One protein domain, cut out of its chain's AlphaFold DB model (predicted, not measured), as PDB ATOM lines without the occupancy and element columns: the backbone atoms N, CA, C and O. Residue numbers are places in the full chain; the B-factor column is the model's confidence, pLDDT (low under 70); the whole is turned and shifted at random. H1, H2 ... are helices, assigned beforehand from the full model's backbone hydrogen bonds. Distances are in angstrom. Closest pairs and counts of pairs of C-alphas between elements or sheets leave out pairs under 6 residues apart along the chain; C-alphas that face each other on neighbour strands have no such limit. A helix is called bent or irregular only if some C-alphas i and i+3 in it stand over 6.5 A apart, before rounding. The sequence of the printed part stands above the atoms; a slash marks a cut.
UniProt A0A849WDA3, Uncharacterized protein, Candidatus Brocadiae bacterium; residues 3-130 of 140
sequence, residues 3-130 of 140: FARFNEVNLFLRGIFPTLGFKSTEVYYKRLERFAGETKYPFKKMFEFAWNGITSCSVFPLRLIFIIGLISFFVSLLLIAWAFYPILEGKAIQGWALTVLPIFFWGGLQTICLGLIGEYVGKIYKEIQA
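This is residues 3 to 130 of the 140 residues of an uncharacterized protein of Candidatus Brocadiae bacterium (UniProt A0A849WDA3). Picture a long, loosely joined helical hairpin, with H4 and H3 running opposite ways along the longest axis; the turn between them makes one far end. At the other end H2 stands crosswise near the start of H3, the short H1 lies near the last residue of H2, and residues 21 to 40 of the long link between H1 and H2 stick out as a wide loop. The printed part has 128 residues with four named helices, in the order H1, H2, H3, H4 along the chain, and no named strand; the class is all helix. The whole is extended, with a radius of gyration of the C-alphas of 24.3 A, and elongated, spanning 77 by 41 by 27 A.

Start with the longest helix, H4, residues 96 to 129: find C-alpha 96 at (-0.078, 44.473, 114.095), from where the helix runs 47.9 A to C-alpha 129 at (24.956, 41.311, 73.332). Next look at H3, residues 60 to 88, which begins with C-alpha 60 at (31.235, 50.536, 94.485) and runs 43.4 A to C-alpha 88. H3 is neither bent nor irregular, but only just: C-alphas 83 and 86 are 6.2 A apart. Before it comes H2, residues 43 to 57, 21.1 A from first to last C-alpha. Earlier still is H1, residues 13 to 19, 9.8 A from C-alpha 13 to C-alpha 19.

Begin at H4 and look across to H3: the two only just touch, with 3 pairs of C-alphas within 8 A, and the closest C-alphas are those of Ile 65 and Cys 113, 6.6 A apart. They form a helical hairpin, at a shallow tilt of 20 degrees, opposite ways. They touch with a part of each helix alone, residues 62 to 65 of H3 and residues 113 to 117 of H4. Their centres are 16.5 A apart. Now go back along the chain to H2, which touches H3 only at the corner by their link, and only just, with 3 pairs of C-alphas within 8 A; the closest are those of Thr 55 and Pro 61, 6.9 A apart. H2 and H3 are about perpendicular, at 88 degrees. H2 is close to H4 but not clearly touching, with the closest C-alphas, those of Thr 55 and Tyr 120, 7.9 A apart; these two helices are about perpendicular as well, at 75 degrees. H1 is close to H2 but not clearly touching, with the C-alphas of Gly 15 and Cys 57 the closest at 7.1 A, and the two run the same way at a steep tilt of 40 degrees. H1 stays apart from both H3 and H4. In the backbone, each O i to N i+4 pair of H2 is within hydrogen-bond range, against 29 of 30 in H4, 21 of 25 in H3 and 2 of 3 in H1.

Find Lys 30 and Gly 90 for the two C-alphas farthest apart, at 78.2 A; those of Phe 3 and Ala 130, the first and last printed, are 16.4 A apart. The printed part has no cut. The link from H1 to H2 is long, with 23 residues, the link from H3 to H4 is short, with 7, and the link from H2 to H3 is tight, with 2. Three stretches stand free: residues 21 to 40; residues 42 to 48, of which 43 to 48 belong to H2; and residues 84 to 97, of which 84 to 88 belong to H3. In the B-factor column the mean pLDDT of the printed part is 79.4, and confidence is low, under 70, at residue 57 and at residues 84 to 98 of this model.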
ATOM      1  N   PHE A   3      43.064  51.820  72.047       72.88
ATOM      2  CA  PHE A   3      41.639  52.114  72.204       72.88
ATOM      3  C   PHE A   3      40.721  51.207  71.364       72.88
ATOM      4  O   PHE A   3      39.644  50.844  71.820       72.88
ATOM      5  N   ALA A   4      41.158  50.765  70.179       72.69
ATOM      6  CA  ALA A   4      40.371  49.875  69.318       72.69
ATOM      7  C   ALA A   4      40.222  48.448  69.883       72.69
ATOM      8  O   ALA A   4      39.456  47.658  69.343       72.69
ATOM      9  N   ARG A   5      40.953  48.102  70.955       73.38
ATOM     10  CA  ARG A   5      40.804  46.823  71.668       73.38
ATOM     11  C   ARG A   5      39.707  46.856  72.734       73.38
ATOM     12  O   ARG A   5      39.286  45.793  73.179       73.38
ATOM     13  N   PHE A   6      39.250  48.038  73.151       74.62
ATOM     14  CA  PHE A   6      38.136  48.156  74.088       74.62
ATOM     15  C   PHE A   6      36.834  47.884  73.342       74.62
ATOM     16  O   PHE A   6      36.324  48.745  72.628       74.62
ATOM     17  N   ASN A   7      36.299  46.679  73.524       70.62
ATOM     18  CA  ASN A   7      35.019  46.282  72.941       70.62
ATOM     19  C   ASN A   7      33.818  46.676  73.820       70.62
ATOM     20  O   ASN A   7      32.714  46.194  73.589       70.62
ATOM     21  N   GLU A   8      34.043  47.537  74.822       73.75
ATOM     22  CA  GLU A   8      33.012  47.972  75.762       73.75
ATOM     23  C   GLU A   8      31.863  48.647  75.018       73.75
ATOM     24  O   GLU A   8      32.105  49.599  74.279       73.75
ATOM     25  N   VAL A   9      30.616  48.211  75.212       73.00
ATOM     26  CA  VAL A   9      29.429  48.816  74.581       73.00
ATOM     27  C   VAL A   9      29.080  50.142  75.267       73.00
ATOM     28  O   VAL A   9      28.787  51.142  74.598       73.00
ATOM     29  N   ASN A  10      29.205  50.213  76.594       74.00
ATOM     30  CA  ASN A  10      28.982  51.437  77.370       74.00
ATOM     31  C   ASN A  10      30.286  52.246  77.544       74.00
ATOM     32  O   ASN A  10      30.919  52.200  78.591       74.00
ATOM     33  N   LEU A  11      30.681  53.028  76.531       74.62
ATOM     34  CA  LEU A  11      31.917  53.826  76.583       74.62
ATOM     35  C   LEU A  11      31.802  55.020  77.537       74.62
ATOM     36  O   LEU A  11      31.190  56.042  77.211       74.62
ATOM     37  N   PHE A  12      32.517  54.955  78.656       80.81
ATOM     38  CA  PHE A  12      32.809  56.128  79.472       80.81
ATOM     39  C   PHE A  12      34.190  56.696  79.120       80.81
ATOM     40  O   PHE A  12      35.177  56.505  79.828       80.81
ATOM     41  N   LEU A  13      34.259  57.435  78.006       78.94
ATOM     42  CA  LEU A  13      35.514  57.962  77.446       78.94
ATOM     43  C   LEU A  13      36.370  58.724  78.471       78.94
ATOM     44  O   LEU A  13      37.587  58.563  78.503       78.94
ATOM     45  N   ARG A  14      35.737  59.518  79.347       79.75
ATOM     46  CA  ARG A  14      36.443  60.294  80.381       79.75
ATOM     47  C   ARG A  14      37.144  59.430  81.434       79.75
ATOM     48  O   ARG A  14      38.072  59.929  82.053       79.75
ATOM     49  N   GLY A  15      36.720  58.184  81.643       79.44
ATOM     50  CA  GLY A  15      37.410  57.231  82.519       79.44
ATOM     51  C   GLY A  15      38.378  56.323  81.762       79.44
ATOM     52  O   GLY A  15      39.449  56.011  82.277       79.44
ATOM     53  N   ILE A  16      38.057  55.960  80.516       82.06
ATOM     54  CA  ILE A  16      38.910  55.093  79.690       82.06
ATOM     55  C   ILE A  16      40.229  55.792  79.340       82.06
ATOM     56  O   ILE A  16      41.291  55.210  79.535       82.06
ATOM     57  N   PHE A  17      40.190  57.049  78.875       82.94
ATOM     58  CA  PHE A  17      41.403  57.746  78.425       82.94
ATOM     59  C   PHE A  17      42.483  57.893  79.513       82.94
ATOM     60  O   PHE A  17      43.635  57.579  79.216       82.94
ATOM     61  N   PRO A  18      42.161  58.288  80.762       82.06
ATOM     62  CA  PRO A  18      43.141  58.282  81.851       82.06
ATOM     63  C   PRO A  18      43.685  56.887  82.185       82.06
ATOM     64  O   PRO A  18      44.853  56.754  82.538       82.06
ATOM     65  N   THR A  19      42.864  55.842  82.044       77.75
ATOM     66  CA  THR A  19      43.247  54.454  82.364       77.75
ATOM     67  C   THR A  19      44.270  53.886  81.374       77.75
ATOM     68  O   THR A  19      45.040  53.000  81.730       77.75
ATOM     69  N   LEU A  20      44.337  54.426  80.152       83.38
ATOM     70  CA  LEU A  20      45.327  54.026  79.145       83.38
ATOM     71  C   LEU A  20      46.771  54.440  79.500       83.38
ATOM     72  O   LEU A  20      47.708  53.938  78.890       83.38
ATOM     73  N   GLY A  21      46.978  55.360  80.451       81.31
ATOM     74  CA  GLY A  21      48.319  55.721  80.941       81.31
ATOM     75  C   GLY A  21      49.201  56.512  79.961       81.31
ATOM     76  O   GLY A  21      50.397  56.678  80.201       81.31
ATOM     77  N   PHE A  22      48.640  57.016  78.860       85.69
ATOM     78  CA  PHE A  22      49.368  57.854  77.907       85.69
ATOM     79  C   PHE A  22      49.705  59.238  78.476       85.69
ATOM     80  O   PHE A  22      49.014  59.765  79.346       85.69
ATOM     81  N   LYS A  23      50.744  59.878  77.922       85.62
ATOM     82  CA  LYS A  23      51.060  61.279  78.227       85.62
ATOM     83  C   LYS A  23      49.941  62.184  77.705       85.62
ATOM     84  O   LYS A  23      49.792  62.355  76.499       85.62
ATOM     85  N   SER A  24      49.183  62.776  78.618       85.12
ATOM     86  CA  SER A  24      48.154  63.774  78.327       85.12
ATOM     87  C   SER A  24      48.638  65.175  78.693       85.12
ATOM     88  O   SER A  24      49.314  65.354  79.703       85.12
ATOM     89  N   THR A  25      48.249  66.176  77.906       89.00
ATOM     90  CA  THR A  25      48.407  67.594  78.251       89.00
ATOM     91  C   THR A  25      47.081  68.312  78.044       89.00
ATOM     92  O   THR A  25      46.288  67.924  77.185       89.00
ATOM     93  N   GLU A  26      46.838  69.361  78.820       88.69
ATOM     94  CA  GLU A  26      45.665  70.220  78.669       88.69
ATOM     95  C   GLU A  26      46.043  71.461  77.853       88.69
ATOM     96  O   GLU A  26      47.095  72.060  78.076       88.69
ATOM     97  N   VAL A  27      45.199  71.841  76.891       91.94
ATOM     98  CA  VAL A  27      45.376  73.065  76.097       91.94
ATOM     99  C   VAL A  27      44.238  74.014  76.434       91.94
ATOM    100  O   VAL A  27      43.086  73.794  76.053       91.94
ATOM    101  N   TYR A  28      44.558  75.069  77.177       92.00
ATOM    102  CA  TYR A  28      43.580  76.074  77.571       92.00
ATOM    103  C   TYR A  28      43.325  77.051  76.424       92.00
ATOM    104  O   TYR A  28      44.253  77.561  75.799       92.00
ATOM    105  N   TYR A  29      42.052  77.347  76.174       92.06
ATOM    106  CA  TYR A  29      41.629  78.382  75.239       92.06
ATOM    107  C   TYR A  29      40.605  79.290  75.918       92.06
ATOM    108  O   TYR A  29      39.786  78.840  76.725       92.06
ATOM    109  N   LYS A  30      40.630  80.585  75.593       89.38
ATOM    110  CA  LYS A  30      39.654  81.535  76.127       89.38
ATOM    111  C   LYS A  30      38.353  81.405  75.339       89.38
ATOM    112  O   LYS A  30      38.280  81.789  74.175       89.38
ATOM    113  N   ARG A  31      37.326  80.842  75.972       84.44
ATOM    114  CA  ARG A  31      35.991  80.729  75.382       84.44
ATOM    115  C   ARG A  31      35.215  82.028  75.599       84.44
ATOM    116  O   ARG A  31      35.163  82.520  76.721       84.44
ATOM    117  N   LEU A  32      34.604  82.555  74.540       85.31
ATOM    118  CA  LEU A  32      33.674  83.680  74.644       85.31
ATOM    119  C   LEU A  32      32.397  83.251  75.377       85.31
ATOM    120  O   LEU A  32      31.977  82.091  75.303       85.31
ATOM    121  N   GLU A  33      31.790  84.198  76.084       79.06
ATOM    122  CA  GLU A  33      30.516  83.991  76.762       79.06
ATOM    123  C   GLU A  33      29.416  83.697  75.731       79.06
ATOM    124  O   GLU A  33      29.445  84.196  74.601       79.06
ATOM    125  N   ARG A  34      28.469  82.814  76.068       80.56
ATOM    126  CA  ARG A  34      27.400  82.456  75.127       80.56
ATOM    127  C   ARG A  34      26.485  83.660  74.923       80.56
ATOM    128  O   ARG A  34      25.865  84.117  75.872       80.56
ATOM    129  N   PHE A  35      26.352  84.096  73.675       74.12
ATOM    130  CA  PHE A  35      25.481  85.211  73.297       74.12
ATOM    131  C   PHE A  35      23.985  84.845  73.355       74.12
ATOM    132  O   PHE A  35      23.145  85.701  73.604       74.12
ATOM    133  N   ALA A  36      23.644  83.568  73.135       71.19
ATOM    134  CA  ALA A  36      22.280  83.050  73.215       71.19
ATOM    135  C   ALA A  36      22.253  81.524  73.427       71.19
ATOM    136  O   ALA A  36      23.198  80.811  73.067       71.19
ATOM    137  N   GLY A  37      21.131  81.030  73.958       77.31
ATOM    138  CA  GLY A  37      20.816  79.606  74.094       77.31
ATOM    139  C   GLY A  37      21.040  79.029  75.494       77.31
ATOM    140  O   GLY A  37      21.872  79.499  76.268       77.31
ATOM    141  N   GLU A  38      20.302  77.966  75.808       76.44
ATOM    142  CA  GLU A  38      20.454  77.239  77.067       76.44
ATOM    143  C   GLU A  38      21.665  76.298  77.048       76.44
ATOM    144  O   GLU A  38      22.177  75.870  76.003       76.44
ATOM    145  N   THR A  39      22.148  75.935  78.236       76.88
ATOM    146  CA  THR A  39      23.203  74.932  78.339       76.88
ATOM    147  C   THR A  39      22.715  73.578  77.823       76.88
ATOM    148  O   THR A  39      21.769  72.988  78.334       76.88
ATOM    149  N   LYS A  40      23.432  73.009  76.844       78.56
ATOM    150  CA  LYS A  40      23.193  71.623  76.397       78.56
ATOM    151  C   LYS A  40      23.408  70.590  77.519       78.56
ATOM    152  O   LYS A  40      22.906  69.468  77.408       78.56
ATOM    153  N   TYR A  41      24.126  70.981  78.577       79.81
ATOM    154  CA  TYR A  41      24.415  70.203  79.782       79.81
ATOM    155  C   TYR A  41      23.823  70.894  81.022       79.81
ATOM    156  O   TYR A  41      24.521  71.662  81.686       79.81
ATOM    157  N   PRO A  42      22.534  70.669  81.327       86.81
ATOM    158  CA  PRO A  42      21.948  71.047  82.607       86.81
ATOM    159  C   PRO A  42      22.421  70.101  83.721       86.81
ATOM    160  O   PRO A  42      22.891  68.991  83.454       86.81
ATOM    161  N   PHE A  43      22.220  70.507  84.975       84.44
ATOM    162  CA  PHE A  43      22.649  69.763  86.167       84.44
ATOM    163  C   PHE A  43      22.173  68.298  86.169       84.44
ATOM    164  O   PHE A  43      22.943  67.391  86.470       84.44
ATOM    165  N   LYS A  44      20.935  68.046  85.719       83.94
ATOM    166  CA  LYS A  44      20.371  66.692  85.585       83.94
ATOM    167  C   LYS A  44      21.202  65.788  84.665       83.94
ATOM    168  O   LYS A  44      21.498  64.658  85.039       83.94
ATOM    169  N   LYS A  45      21.633  66.293  83.501       82.69
ATOM    170  CA  LYS A  45      22.485  65.525  82.574       82.69
ATOM    171  C   LYS A  45      23.885  65.304  83.140       82.69
ATOM    172  O   LYS A  45      24.492  64.278  82.863       82.69
ATOM    173  N   MET A  46      24.400  66.250  83.927       85.06
ATOM    174  CA  MET A  46      25.692  66.088  84.604       85.06
ATOM    175  C   MET A  46      25.622  64.992  85.674       85.06
ATOM    176  O   MET A  46      26.532  64.170  85.749       85.06
ATOM    177  N   PHE A  47      24.531  64.939  86.444       85.50
ATOM    178  CA  PHE A  47      24.304  63.890  87.438       85.50
ATOM    179  C   PHE A  47      24.152  62.510  86.790       85.50
ATOM    180  O   PHE A  47      24.830  61.569  87.185       85.50
ATOM    181  N   GLU A  48      23.329  62.400  85.746       83.81
ATOM    182  CA  GLU A  48      23.156  61.154  84.991       83.81
ATOM    183  C   GLU A  48      24.478  60.673  84.369       83.81
ATOM    184  O   GLU A  48      24.805  59.487  84.415       83.81
ATOM    185  N   PHE A  49      25.286  61.596  83.839       83.19
ATOM    186  CA  PHE A  49      26.615  61.284  83.316       83.19
ATOM    187  C   PHE A  49      27.566  60.771  84.409       83.19
ATOM    188  O   PHE A  49      28.276  59.790  84.190       83.19
ATOM    189  N   ALA A  50      27.569  61.400  85.589       83.38
ATOM    190  CA  ALA A  50      28.376  60.957  86.724       83.38
ATOM    191  C   ALA A  50      27.931  59.578  87.235       83.38
ATOM    192  O   ALA A  50      28.774  58.706  87.447       83.38
ATOM    193  N   TRP A  51      26.619  59.355  87.361       81.31
ATOM    194  CA  TRP A  51      26.048  58.070  87.766       81.31
ATOM    195  C   TRP A  51      26.442  56.946  86.803       81.31
ATOM    196  O   TRP A  51      26.921  55.892  87.226       81.31
ATOM    197  N   ASN A  52      26.330  57.203  85.495       79.69
ATOM    198  CA  ASN A  52      26.761  56.268  84.460       79.69
ATOM    199  C   ASN A  52      28.268  55.984  84.512       79.69
ATOM    200  O   ASN A  52      28.664  54.833  84.349       79.69
ATOM    201  N   GLY A  53      29.101  56.994  84.784       79.38
ATOM    202  CA  GLY A  53      30.548  56.818  84.944       79.38
ATOM    203  C   GLY A  53      30.920  55.951  86.149       79.38
ATOM    204  O   GLY A  53      31.692  55.005  86.010       79.38
ATOM    205  N   ILE A  54      30.326  56.215  87.320       79.38
ATOM    206  CA  ILE A  54      30.593  55.455  88.555       79.38
ATOM    207  C   ILE A  54      30.210  53.985  88.385       79.38
ATOM    208  O   ILE A  54      30.975  53.099  88.754       79.38
ATOM    209  N   THR A  55      29.038  53.721  87.811       77.25
ATOM    210  CA  THR A  55      28.522  52.355  87.628       77.25
ATOM    211  C   THR A  55      29.229  51.587  86.508       77.25
ATOM    212  O   THR A  55      29.234  50.362  86.544       77.25
ATOM    213  N   SER A  56      29.819  52.271  85.518       73.81
ATOM    214  CA  SER A  56      30.565  51.624  84.425       73.81
ATOM    215  C   SER A  56      32.006  51.295  84.811       73.81
ATOM    216  O   SER A  56      32.520  50.256  84.417       73.81
ATOM    217  N   CYS A  57      32.659  52.162  85.590       69.56
ATOM    218  CA  CYS A  57      34.063  51.985  85.971       69.56
ATOM    219  C   CYS A  57      34.245  51.332  87.352       69.56
ATOM    220  O   CYS A  57      35.379  51.056  87.742       69.56
ATOM    221  N   SER A  58      33.171  51.121  88.129       75.31
ATOM    222  CA  SER A  58      33.279  50.613  89.500       75.31
ATOM    223  C   SER A  58      32.071  49.799  89.981       75.31
ATOM    224  O   SER A  58      30.907  50.079  89.691       75.31
ATOM    225  N   VAL A  59      32.363  48.811  90.831       76.50
ATOM    226  CA  VAL A  59      31.389  48.000  91.588       76.50
ATOM    227  C   VAL A  59      31.047  48.604  92.959       76.50
ATOM    228  O   VAL A  59      30.427  47.952  93.800       76.50
ATOM    229  N   PHE A  60      31.469  49.845  93.216       80.00
ATOM    230  CA  PHE A  60      31.235  50.536  94.485       80.00
ATOM    231  C   PHE A  60      29.745  50.616  94.892       80.00
ATOM    232  O   PHE A  60      29.447  50.243  96.029       80.00
ATOM    233  N   PRO A  61      28.797  50.999  94.008       77.44
ATOM    234  CA  PRO A  61      27.368  51.023  94.343       77.44
ATOM    235  C   PRO A  61      26.831  49.663  94.805       77.44
ATOM    236  O   PRO A  61      26.095  49.580  95.786       77.44
ATOM    237  N   LEU A  62      27.258  48.583  94.147       80.94
ATOM    238  CA  LEU A  62      26.858  47.223  94.498       80.94
ATOM    239  C   LEU A  62      27.384  46.815  95.886       80.94
ATOM    240  O   LEU A  62      26.651  46.237  96.689       80.94
ATOM    241  N   ARG A  63      28.638  47.168  96.203       81.69
ATOM    242  CA  ARG A  63      29.229  46.931  97.533       81.69
ATOM    243  C   ARG A  63      28.522  47.717  98.634       81.69
ATOM    244  O   ARG A  63      28.350  47.194  99.729       81.69
ATOM    245  N   LEU A  64      28.097  48.947  98.349       83.06
ATOM    246  CA  LEU A  64      27.389  49.788  99.314       83.06
ATOM    247  C   LEU A  64      26.060  49.145  99.733       83.06
ATOM    248  O   LEU A  64      25.771  49.062 100.924       83.06
ATOM    249  N   ILE A  65      25.298  48.606  98.778       83.12
ATOM    250  CA  ILE A  65      24.047  47.892  99.075       83.12
ATOM    251  C   ILE A  65      24.296  46.640  99.901       83.12
ATOM    252  O   ILE A  65      23.558  46.381 100.847       83.12
ATOM    253  N   PHE A  66      25.339  45.878  99.573       81.81
ATOM    254  CA  PHE A  66      25.706  44.707 100.360       81.81
ATOM    255  C   PHE A  66      25.985  45.079 101.825       81.81
ATOM    256  O   PHE A  66      25.482  44.417 102.730       81.81
ATOM    257  N   ILE A  67      26.711  46.175 102.067       85.31
ATOM    258  CA  ILE A  67      26.988  46.674 103.423       85.31
ATOM    259  C   ILE A  67      25.697  47.117 104.125       85.31
ATOM    260  O   ILE A  67      25.492  46.761 105.283       85.31
ATOM    261  N   ILE A  68      24.804  47.841 103.440       85.50
ATOM    262  CA  ILE A  68      23.498  48.227 104.005       85.50
ATOM    263  C   ILE A  68      22.683  46.984 104.378       85.50
ATOM    264  O   ILE A  68      22.128  46.925 105.474       85.50
ATOM    265  N   GLY A  69      22.638  45.979 103.500       82.94
ATOM    266  CA  GLY A  69      21.961  44.711 103.764       82.94
ATOM    267  C   GLY A  69      22.551  43.979 104.970       82.94
ATOM    268  O   GLY A  69      21.805  43.491 105.816       82.94
ATOM    269  N   LEU A  70      23.880  43.972 105.100       83.69
ATOM    270  CA  LEU A  70      24.584  43.375 106.235       83.69
ATOM    271  C   LEU A  70      24.248  44.092 107.553       83.69
ATOM    272  O   LEU A  70      23.918  43.442 108.540       83.69
ATOM    273  N   ILE A  71      24.276  45.430 107.566       87.75
ATOM    274  CA  ILE A  71      23.888  46.232 108.738       87.75
ATOM    275  C   ILE A  71      22.432  45.951 109.106       87.75
ATOM    276  O   ILE A  71      22.121  45.717 110.272       87.75
ATOM    277  N   SER A  72      21.546  45.925 108.110       83.94
ATOM    278  CA  SER A  72      20.130  45.637 108.312       83.94
ATOM    279  C   SER A  72      19.926  44.257 108.946       83.94
ATOM    280  O   SER A  72      19.143  44.132 109.887       83.94
ATOM    281  N   PHE A  73      20.679  43.241 108.504       81.62
ATOM    282  CA  PHE A  73      20.658  41.889 109.076       81.62
ATOM    283  C   PHE A  73      21.080  41.860 110.551       81.62
ATOM    284  O   PHE A  73      20.431  41.209 111.367       81.62
ATOM    285  N   PHE A  74      22.122  42.602 110.929       83.62
ATOM    286  CA  PHE A  74      22.502  42.702 112.342       83.62
ATOM    287  C   PHE A  74      21.440  43.423 113.180       83.62
ATOM    288  O   PHE A  74      21.143  42.993 114.295       83.62
ATOM    289  N   VAL A  75      20.826  44.481 112.643       85.81
ATOM    290  CA  VAL A  75      19.738  45.200 113.324       85.81
ATOM    291  C   VAL A  75      18.518  44.300 113.519       85.81
ATOM    292  O   VAL A  75      17.946  44.289 114.608       85.81
ATOM    293  N   SER A  76      18.129  43.509 112.514       80.19
ATOM    294  CA  SER A  76      16.993  42.592 112.651       80.19
ATOM    295  C   SER A  76      17.262  41.497 113.684       80.19
ATOM    296  O   SER A  76      16.376  41.189 114.479       80.19
ATOM    297  N   LEU A  77      18.491  40.983 113.756       76.19
ATOM    298  CA  LEU A  77      18.889  39.996 114.760       76.19
ATOM    299  C   LEU A  77      18.807  40.558 116.192       76.19
ATOM    300  O   LEU A  77      18.307  39.879 117.091       76.19
ATOM    301  N   LEU A  78      19.209  41.819 116.396       82.75
ATOM    302  CA  LEU A  78      19.060  42.515 117.680       82.75
ATOM    303  C   LEU A  78      17.592  42.760 118.050       82.75
ATOM    304  O   LEU A  78      17.210  42.556 119.202       82.75
ATOM    305  N   LEU A  79      16.760  43.168 117.087       78.06
ATOM    306  CA  LEU A  79      15.328  43.385 117.316       78.06
ATOM    307  C   LEU A  79      14.601  42.087 117.673       78.06
ATOM    308  O   LEU A  79      13.759  42.095 118.568       78.06
ATOM    309  N   ILE A  80      14.951  40.972 117.024       71.75
ATOM    310  CA  ILE A  80      14.424  39.645 117.365       71.75
ATOM    311  C   ILE A  80      14.824  39.281 118.799       71.75
ATOM    312  O   ILE A  80      13.959  38.921 119.593       71.75
ATOM    313  N   ALA A  81      16.102  39.435 119.161       76.62
ATOM    314  CA  ALA A  81      16.577  39.153 120.517       76.62
ATOM    315  C   ALA A  81      15.866  40.013 121.582       76.62
ATOM    316  O   ALA A  81      15.483  39.501 122.632       76.62
ATOM    317  N   TRP A  82      15.631  41.297 121.293       75.31
ATOM    318  CA  TRP A  82      14.884  42.192 122.181       75.31
ATOM    319  C   TRP A  82      13.402  41.806 122.292       75.31
ATOM    320  O   TRP A  82      12.842  41.826 123.385       75.31
ATOM    321  N   ALA A  83      12.776  41.387 121.188       71.50
ATOM    322  CA  ALA A  83      11.379  40.952 121.158       71.50
ATOM    323  C   ALA A  83      11.130  39.623 121.901       71.50
ATOM    324  O   ALA A  83      10.013  39.385 122.357       71.50
ATOM    325  N   PHE A  84      12.154  38.779 122.077       68.25
ATOM    326  CA  PHE A  84      12.054  37.537 122.857       68.25
ATOM    327  C   PHE A  84      11.836  37.780 124.361       68.25
ATOM    328  O   PHE A  84      11.168  36.981 125.015       68.25
ATOM    329  N   TYR A  85      12.353  38.883 124.912       66.38
ATOM    330  CA  TYR A  85      12.268  39.195 126.342       66.38
ATOM    331  C   TYR A  85      10.819  39.402 126.854       66.38
ATOM    332  O   TYR A  85      10.419  38.717 127.794       66.38
ATOM    333  N   PRO A  86       9.972  40.253 126.233       67.50
ATOM    334  CA  PRO A  86       8.587  40.456 126.677       67.50
ATOM    335  C   PRO A  86       7.649  39.265 126.409       67.50
ATOM    336  O   PRO A  86       6.624  39.141 127.078       67.50
ATOM    337  N   ILE A  87       7.993  38.364 125.477       62.56
ATOM    338  CA  ILE A  87       7.239  37.117 125.243       62.56
ATOM    339  C   ILE A  87       7.329  36.193 126.468       62.56
ATOM    340  O   ILE A  87       6.341  35.551 126.821       62.56
ATOM    341  N   LEU A  88       8.477  36.170 127.156       62.91
ATOM    342  CA  LEU A  88       8.671  35.389 128.383       62.91
ATOM    343  C   LEU A  88       7.899  35.966 129.585       62.91
ATOM    344  O   LEU A  88       7.521  35.216 130.480       62.91
ATOM    345  N   GLU A  89       7.609  37.273 129.589       69.25
ATOM    346  CA  GLU A  89       6.811  37.946 130.630       69.25
ATOM    347  C   GLU A  89       5.286  37.842 130.415       69.25
ATOM    348  O   GLU A  89       4.509  38.365 131.217       69.25
ATOM    349  N   GLY A  90       4.821  37.188 129.342       61.06
ATOM    350  CA  GLY A  90       3.392  36.941 129.099       61.06
ATOM    351  C   GLY A  90       2.561  38.181 128.730       61.06
ATOM    352  O   GLY A  90       1.336  38.098 128.636       61.06
ATOM    353  N   LYS A  91       3.194  39.337 128.487       61.56
ATOM    354  CA  LYS A  91       2.523  40.573 128.049       61.56
ATOM    355  C   LYS A  91       2.466  40.623 126.522       61.56
ATOM    356  O   LYS A  91       3.316  41.222 125.869       61.56
ATOM    357  N   ALA A  92       1.446  39.995 125.945       58.97
ATOM    358  CA  ALA A  92       1.179  40.062 124.510       58.97
ATOM    359  C   ALA A  92       0.641  41.456 124.128       58.97
ATOM    360  O   ALA A  92      -0.559  41.719 124.182       58.97
ATOM    361  N   ILE A  93       1.537  42.375 123.764       60.25
ATOM    362  CA  ILE A  93       1.161  43.681 123.210       60.25
ATOM    363  C   ILE A  93       0.600  43.463 121.796       60.25
ATOM    364  O   ILE A  93       1.177  42.730 120.994       60.25
ATOM    365  N   GLN A  94      -0.534  44.102 121.488       63.94
ATOM    366  CA  GLN A  94      -1.245  44.005 120.209       63.94
ATOM    367  C   GLN A  94      -0.327  44.424 119.036       63.94
ATOM    368  O   GLN A  94      -0.068  45.602 118.804       63.94
ATOM    369  N   GLY A  95       0.209  43.429 118.321       65.50
ATOM    370  CA  GLY A  95       1.436  43.540 117.519       65.50
ATOM    371  C   GLY A  95       1.273  43.793 116.019       65.50
ATOM    372  O   GLY A  95       2.206  43.530 115.265       65.50
ATOM    373  N   TRP A  96       0.126  44.282 115.540       65.75
ATOM    374  CA  TRP A  96      -0.078  44.473 114.095       65.75
ATOM    375  C   TRP A  96       0.873  45.536 113.514       65.75
ATOM    376  O   TRP A  96       1.513  45.299 112.497       65.75
ATOM    377  N   ALA A  97       1.073  46.666 114.199       63.91
ATOM    378  CA  ALA A  97       2.029  47.684 113.758       63.91
ATOM    379  C   ALA A  97       3.490  47.205 113.891       63.91
ATOM    380  O   ALA A  97       4.302  47.437 112.998       63.91
ATOM    381  N   LEU A  98       3.802  46.472 114.967       69.75
ATOM    382  CA  LEU A  98       5.124  45.883 115.232       69.75
ATOM    383  C   LEU A  98       5.519  44.788 114.229       69.75
ATOM    384  O   LEU A  98       6.704  44.529 114.063       69.75
ATOM    385  N   THR A  99       4.555  44.160 113.556       76.19
ATOM    386  CA  THR A  99       4.804  43.123 112.540       76.19
ATOM    387  C   THR A  99       4.769  43.686 111.125       76.19
ATOM    388  O   THR A  99       5.657  43.397 110.328       76.19
ATOM    389  N   VAL A 100       3.794  44.541 110.809       76.69
ATOM    390  CA  VAL A 100       3.630  45.104 109.463       76.69
ATOM    391  C   VAL A 100       4.773  46.061 109.108       76.69
ATOM    392  O   VAL A 100       5.299  45.982 107.999       76.69
ATOM    393  N   LEU A 101       5.213  46.925 110.032       72.75
ATOM    394  CA  LEU A 101       6.266  47.909 109.743       72.75
ATOM    395  C   LEU A 101       7.609  47.263 109.345       72.75
ATOM    396  O   LEU A 101       8.136  47.643 108.297       72.75
ATOM    397  N   PRO A 102       8.159  46.272 110.079       79.81
ATOM    398  CA  PRO A 102       9.383  45.588 109.661       79.81
ATOM    399  C   PRO A 102       9.238  44.846 108.334       79.81
ATOM    400  O   PRO A 102      10.166  44.877 107.532       79.81
ATOM    401  N   ILE A 103       8.085  44.219 108.070       84.38
ATOM    402  CA  ILE A 103       7.842  43.492 106.813       84.38
ATOM    403  C   ILE A 103       7.879  44.454 105.623       84.38
ATOM    404  O   ILE A 103       8.575  44.191 104.642       84.38
ATOM    405  N   PHE A 104       7.177  45.587 105.709       82.75
ATOM    406  CA  PHE A 104       7.188  46.598 104.649       82.75
ATOM    407  C   PHE A 104       8.556  47.263 104.499       82.75
ATOM    408  O   PHE A 104       9.003  47.488 103.375       82.75
ATOM    409  N   PHE A 105       9.246  47.536 105.609       78.62
ATOM    410  CA  PHE A 105      10.600  48.082 105.583       78.62
ATOM    411  C   PHE A 105      11.578  47.125 104.886       78.62
ATOM    412  O   PHE A 105      12.307  47.533 103.982       78.62
ATOM    413  N   TRP A 106      11.547  45.839 105.244       84.38
ATOM    414  CA  TRP A 106      12.408  44.817 104.649       84.38
ATOM    415  C   TRP A 106      12.065  44.551 103.182       84.38
ATOM    416  O   TRP A 106      12.960  44.454 102.344       84.38
ATOM    417  N   GLY A 107      10.772  44.501 102.849       86.25
ATOM    418  CA  GLY A 107      10.292  44.353 101.475       86.25
ATOM    419  C   GLY A 107      10.691  45.535 100.588       86.25
ATOM    420  O   GLY A 107      11.164  45.338  99.465       86.25
ATOM    421  N   GLY A 108      10.578  46.762 101.101       83.25
ATOM    422  CA  GLY A 108      11.047  47.970 100.419       83.25
ATOM    423  C   GLY A 108      12.558  47.953 100.191       83.25
ATOM    424  O   GLY A 108      13.011  48.168  99.066       83.25
ATOM    425  N   LEU A 109      13.338  47.613 101.224       85.25
ATOM    426  CA  LEU A 109      14.794  47.497 101.127       85.25
ATOM    427  C   LEU A 109      15.209  46.448 100.084       85.25
ATOM    428  O   LEU A 109      16.017  46.740  99.205       85.25
ATOM    429  N   GLN A 110      14.614  45.253 100.125       85.75
ATOM    430  CA  GLN A 110      14.896  44.182  99.167       85.75
ATOM    431  C   GLN A 110      14.528  44.579  97.731       85.75
ATOM    432  O   GLN A 110      15.267  44.258  96.800       85.75
ATOM    433  N   THR A 111      13.430  45.318  97.542       86.62
ATOM    434  CA  THR A 111      13.014  45.823  96.222       86.62
ATOM    435  C   THR A 111      14.030  46.819  95.658       86.62
ATOM    436  O   THR A 111      14.377  46.735  94.481       86.62
ATOM    437  N   ILE A 112      14.574  47.712  96.494       83.62
ATOM    438  CA  ILE A 112      15.656  48.632  96.101       83.62
ATOM    439  C   ILE A 112      16.911  47.845  95.701       83.62
ATOM    440  O   ILE A 112      17.493  48.112  94.648       83.62
ATOM    441  N   CYS A 113      17.303  46.845  96.499       85.75
ATOM    442  CA  CYS A 113      18.443  45.980  96.189       85.75
ATOM    443  C   CYS A 113      18.271  45.280  94.831       85.75
ATOM    444  O   CYS A 113      19.187  45.294  94.010       85.75
ATOM    445  N   LEU A 114      17.091  44.706  94.574       87.69
ATOM    446  CA  LEU A 114      16.773  44.035  93.311       87.69
ATOM    447  C   LEU A 114      16.781  45.000  92.121       87.69
ATOM    448  O   LEU A 114      17.316  44.650  91.071       87.69
ATOM    449  N   GLY A 115      16.246  46.213  92.285       85.50
ATOM    450  CA  GLY A 115      16.277  47.240  91.241       85.50
ATOM    451  C   GLY A 115      17.703  47.589  90.814       85.50
ATOM    452  O   GLY A 115      17.998  47.644  89.620       85.50
ATOM    453  N   LEU A 116      18.614  47.738  91.780       83.81
ATOM    454  CA  LEU A 116      20.007  48.076  91.488       83.81
ATOM    455  C   LEU A 116      20.781  46.892  90.892       83.81
ATOM    456  O   LEU A 116      21.540  47.074  89.944       83.81
ATOM    457  N   ILE A 117      20.538  45.665  91.368       87.25
ATOM    458  CA  ILE A 117      21.060  44.449  90.717       87.25
ATOM    459  C   ILE A 117      20.576  44.384  89.261       87.25
ATOM    460  O   ILE A 117      21.375  44.106  88.370       87.25
ATOM    461  N   GLY A 118      19.305  44.698  89.003       86.62
ATOM    462  CA  GLY A 118      18.736  44.769  87.657       86.62
ATOM    463  C   GLY A 118      19.454  45.773  86.747       86.62
ATOM    464  O   GLY A 118      19.696  45.463  85.581       86.62
ATOM    465  N   GLU A 119      19.865  46.934  87.269       84.06
ATOM    466  CA  GLU A 119      20.662  47.918  86.519       84.06
ATOM    467  C   GLU A 119      22.021  47.334  86.090       84.06
ATOM    468  O   GLU A 119      22.403  47.437  84.921       84.06
ATOM    469  N   TYR A 120      22.720  46.651  87.001       84.75
ATOM    470  CA  TYR A 120      23.999  45.992  86.705       84.75
ATOM    471  C   TYR A 120      23.843  44.822  85.728       84.75
ATOM    472  O   TYR A 120      24.599  44.727  84.761       84.75
ATOM    473  N   VAL A 121      22.841  43.963  85.931       87.50
ATOM    474  CA  VAL A 121      22.539  42.850  85.019       87.50
ATOM    475  C   VAL A 121      22.169  43.376  83.633       87.50
ATOM    476  O   VAL A 121      22.634  42.837  82.634       87.50
ATOM    477  N   GLY A 122      21.410  44.470  83.548       85.19
ATOM    478  CA  GLY A 122      21.088  45.130  82.283       85.19
ATOM    479  C   GLY A 122      22.325  45.663  81.555       85.19
ATOM    480  O   GLY A 122      22.407  45.560  80.329       85.19
ATOM    481  N   LYS A 123      23.317  46.191  82.285       81.62
ATOM    482  CA  LYS A 123      24.607  46.598  81.700       81.62
ATOM    483  C   LYS A 123      25.406  45.403  81.194       81.62
ATOM    484  O   LYS A 123      25.855  45.440  80.054       81.62
ATOM    485  N   ILE A 124      25.504  44.334  81.986       84.69
ATOM    486  CA  ILE A 124      26.161  43.081  81.582       84.69
ATOM    487  C   ILE A 124      25.484  42.498  80.336       84.69
ATOM    488  O   ILE A 124      26.162  42.111  79.393       84.69
ATOM    489  N   TYR A 125      24.151  42.493  80.286       85.62
ATOM    490  CA  TYR A 125      23.399  42.029  79.121       85.62
ATOM    491  C   TYR A 125      23.741  42.832  77.860       85.62
ATOM    492  O   TYR A 125      23.993  42.241  76.812       85.62
ATOM    493  N   LYS A 126      23.791  44.169  77.956       82.12
ATOM    494  CA  LYS A 126      24.188  45.033  76.830       82.12
ATOM    495  C   LYS A 126      25.614  44.751  76.362       82.12
ATOM    496  O   LYS A 126      25.861  44.781  75.162       82.12
ATOM    497  N   GLU A 127      26.511  44.464  77.300       82.69
ATOM    498  CA  GLU A 127      27.910  44.138  77.033       82.69
ATOM    499  C   GLU A 127      28.050  42.787  76.313       82.69
ATOM    500  O   GLU A 127      28.687  42.699  75.267       82.69
ATOM    501  N   ILE A 128      27.357  41.752  76.799       85.31
ATOM    502  CA  ILE A 128      27.342  40.409  76.193       85.31
ATOM    503  C   ILE A 128      26.692  40.427  74.808       85.31
ATOM    504  O   ILE A 128      27.125  39.706  73.912       85.31
ATOM    505  N   GLN A 129      25.644  41.236  74.618       83.12
ATOM    506  CA  GLN A 129      24.956  41.311  73.332       83.12
ATOM    507  C   GLN A 129      25.857  41.874  72.223       83.12
ATOM    508  O   GLN A 129      25.564  41.628  71.056       83.12
ATOM    509  N   ALA A 130      26.916  42.620  72.579       77.31
ATOM    510  CA  ALA A 130      27.961  43.105  71.675       77.31
ATOM    511  C   ALA A 130      27.417  43.668  70.346       77.31
ATOM    512  O   ALA A 130      27.974  43.427  69.273       77.31
TER     513      ALA A 130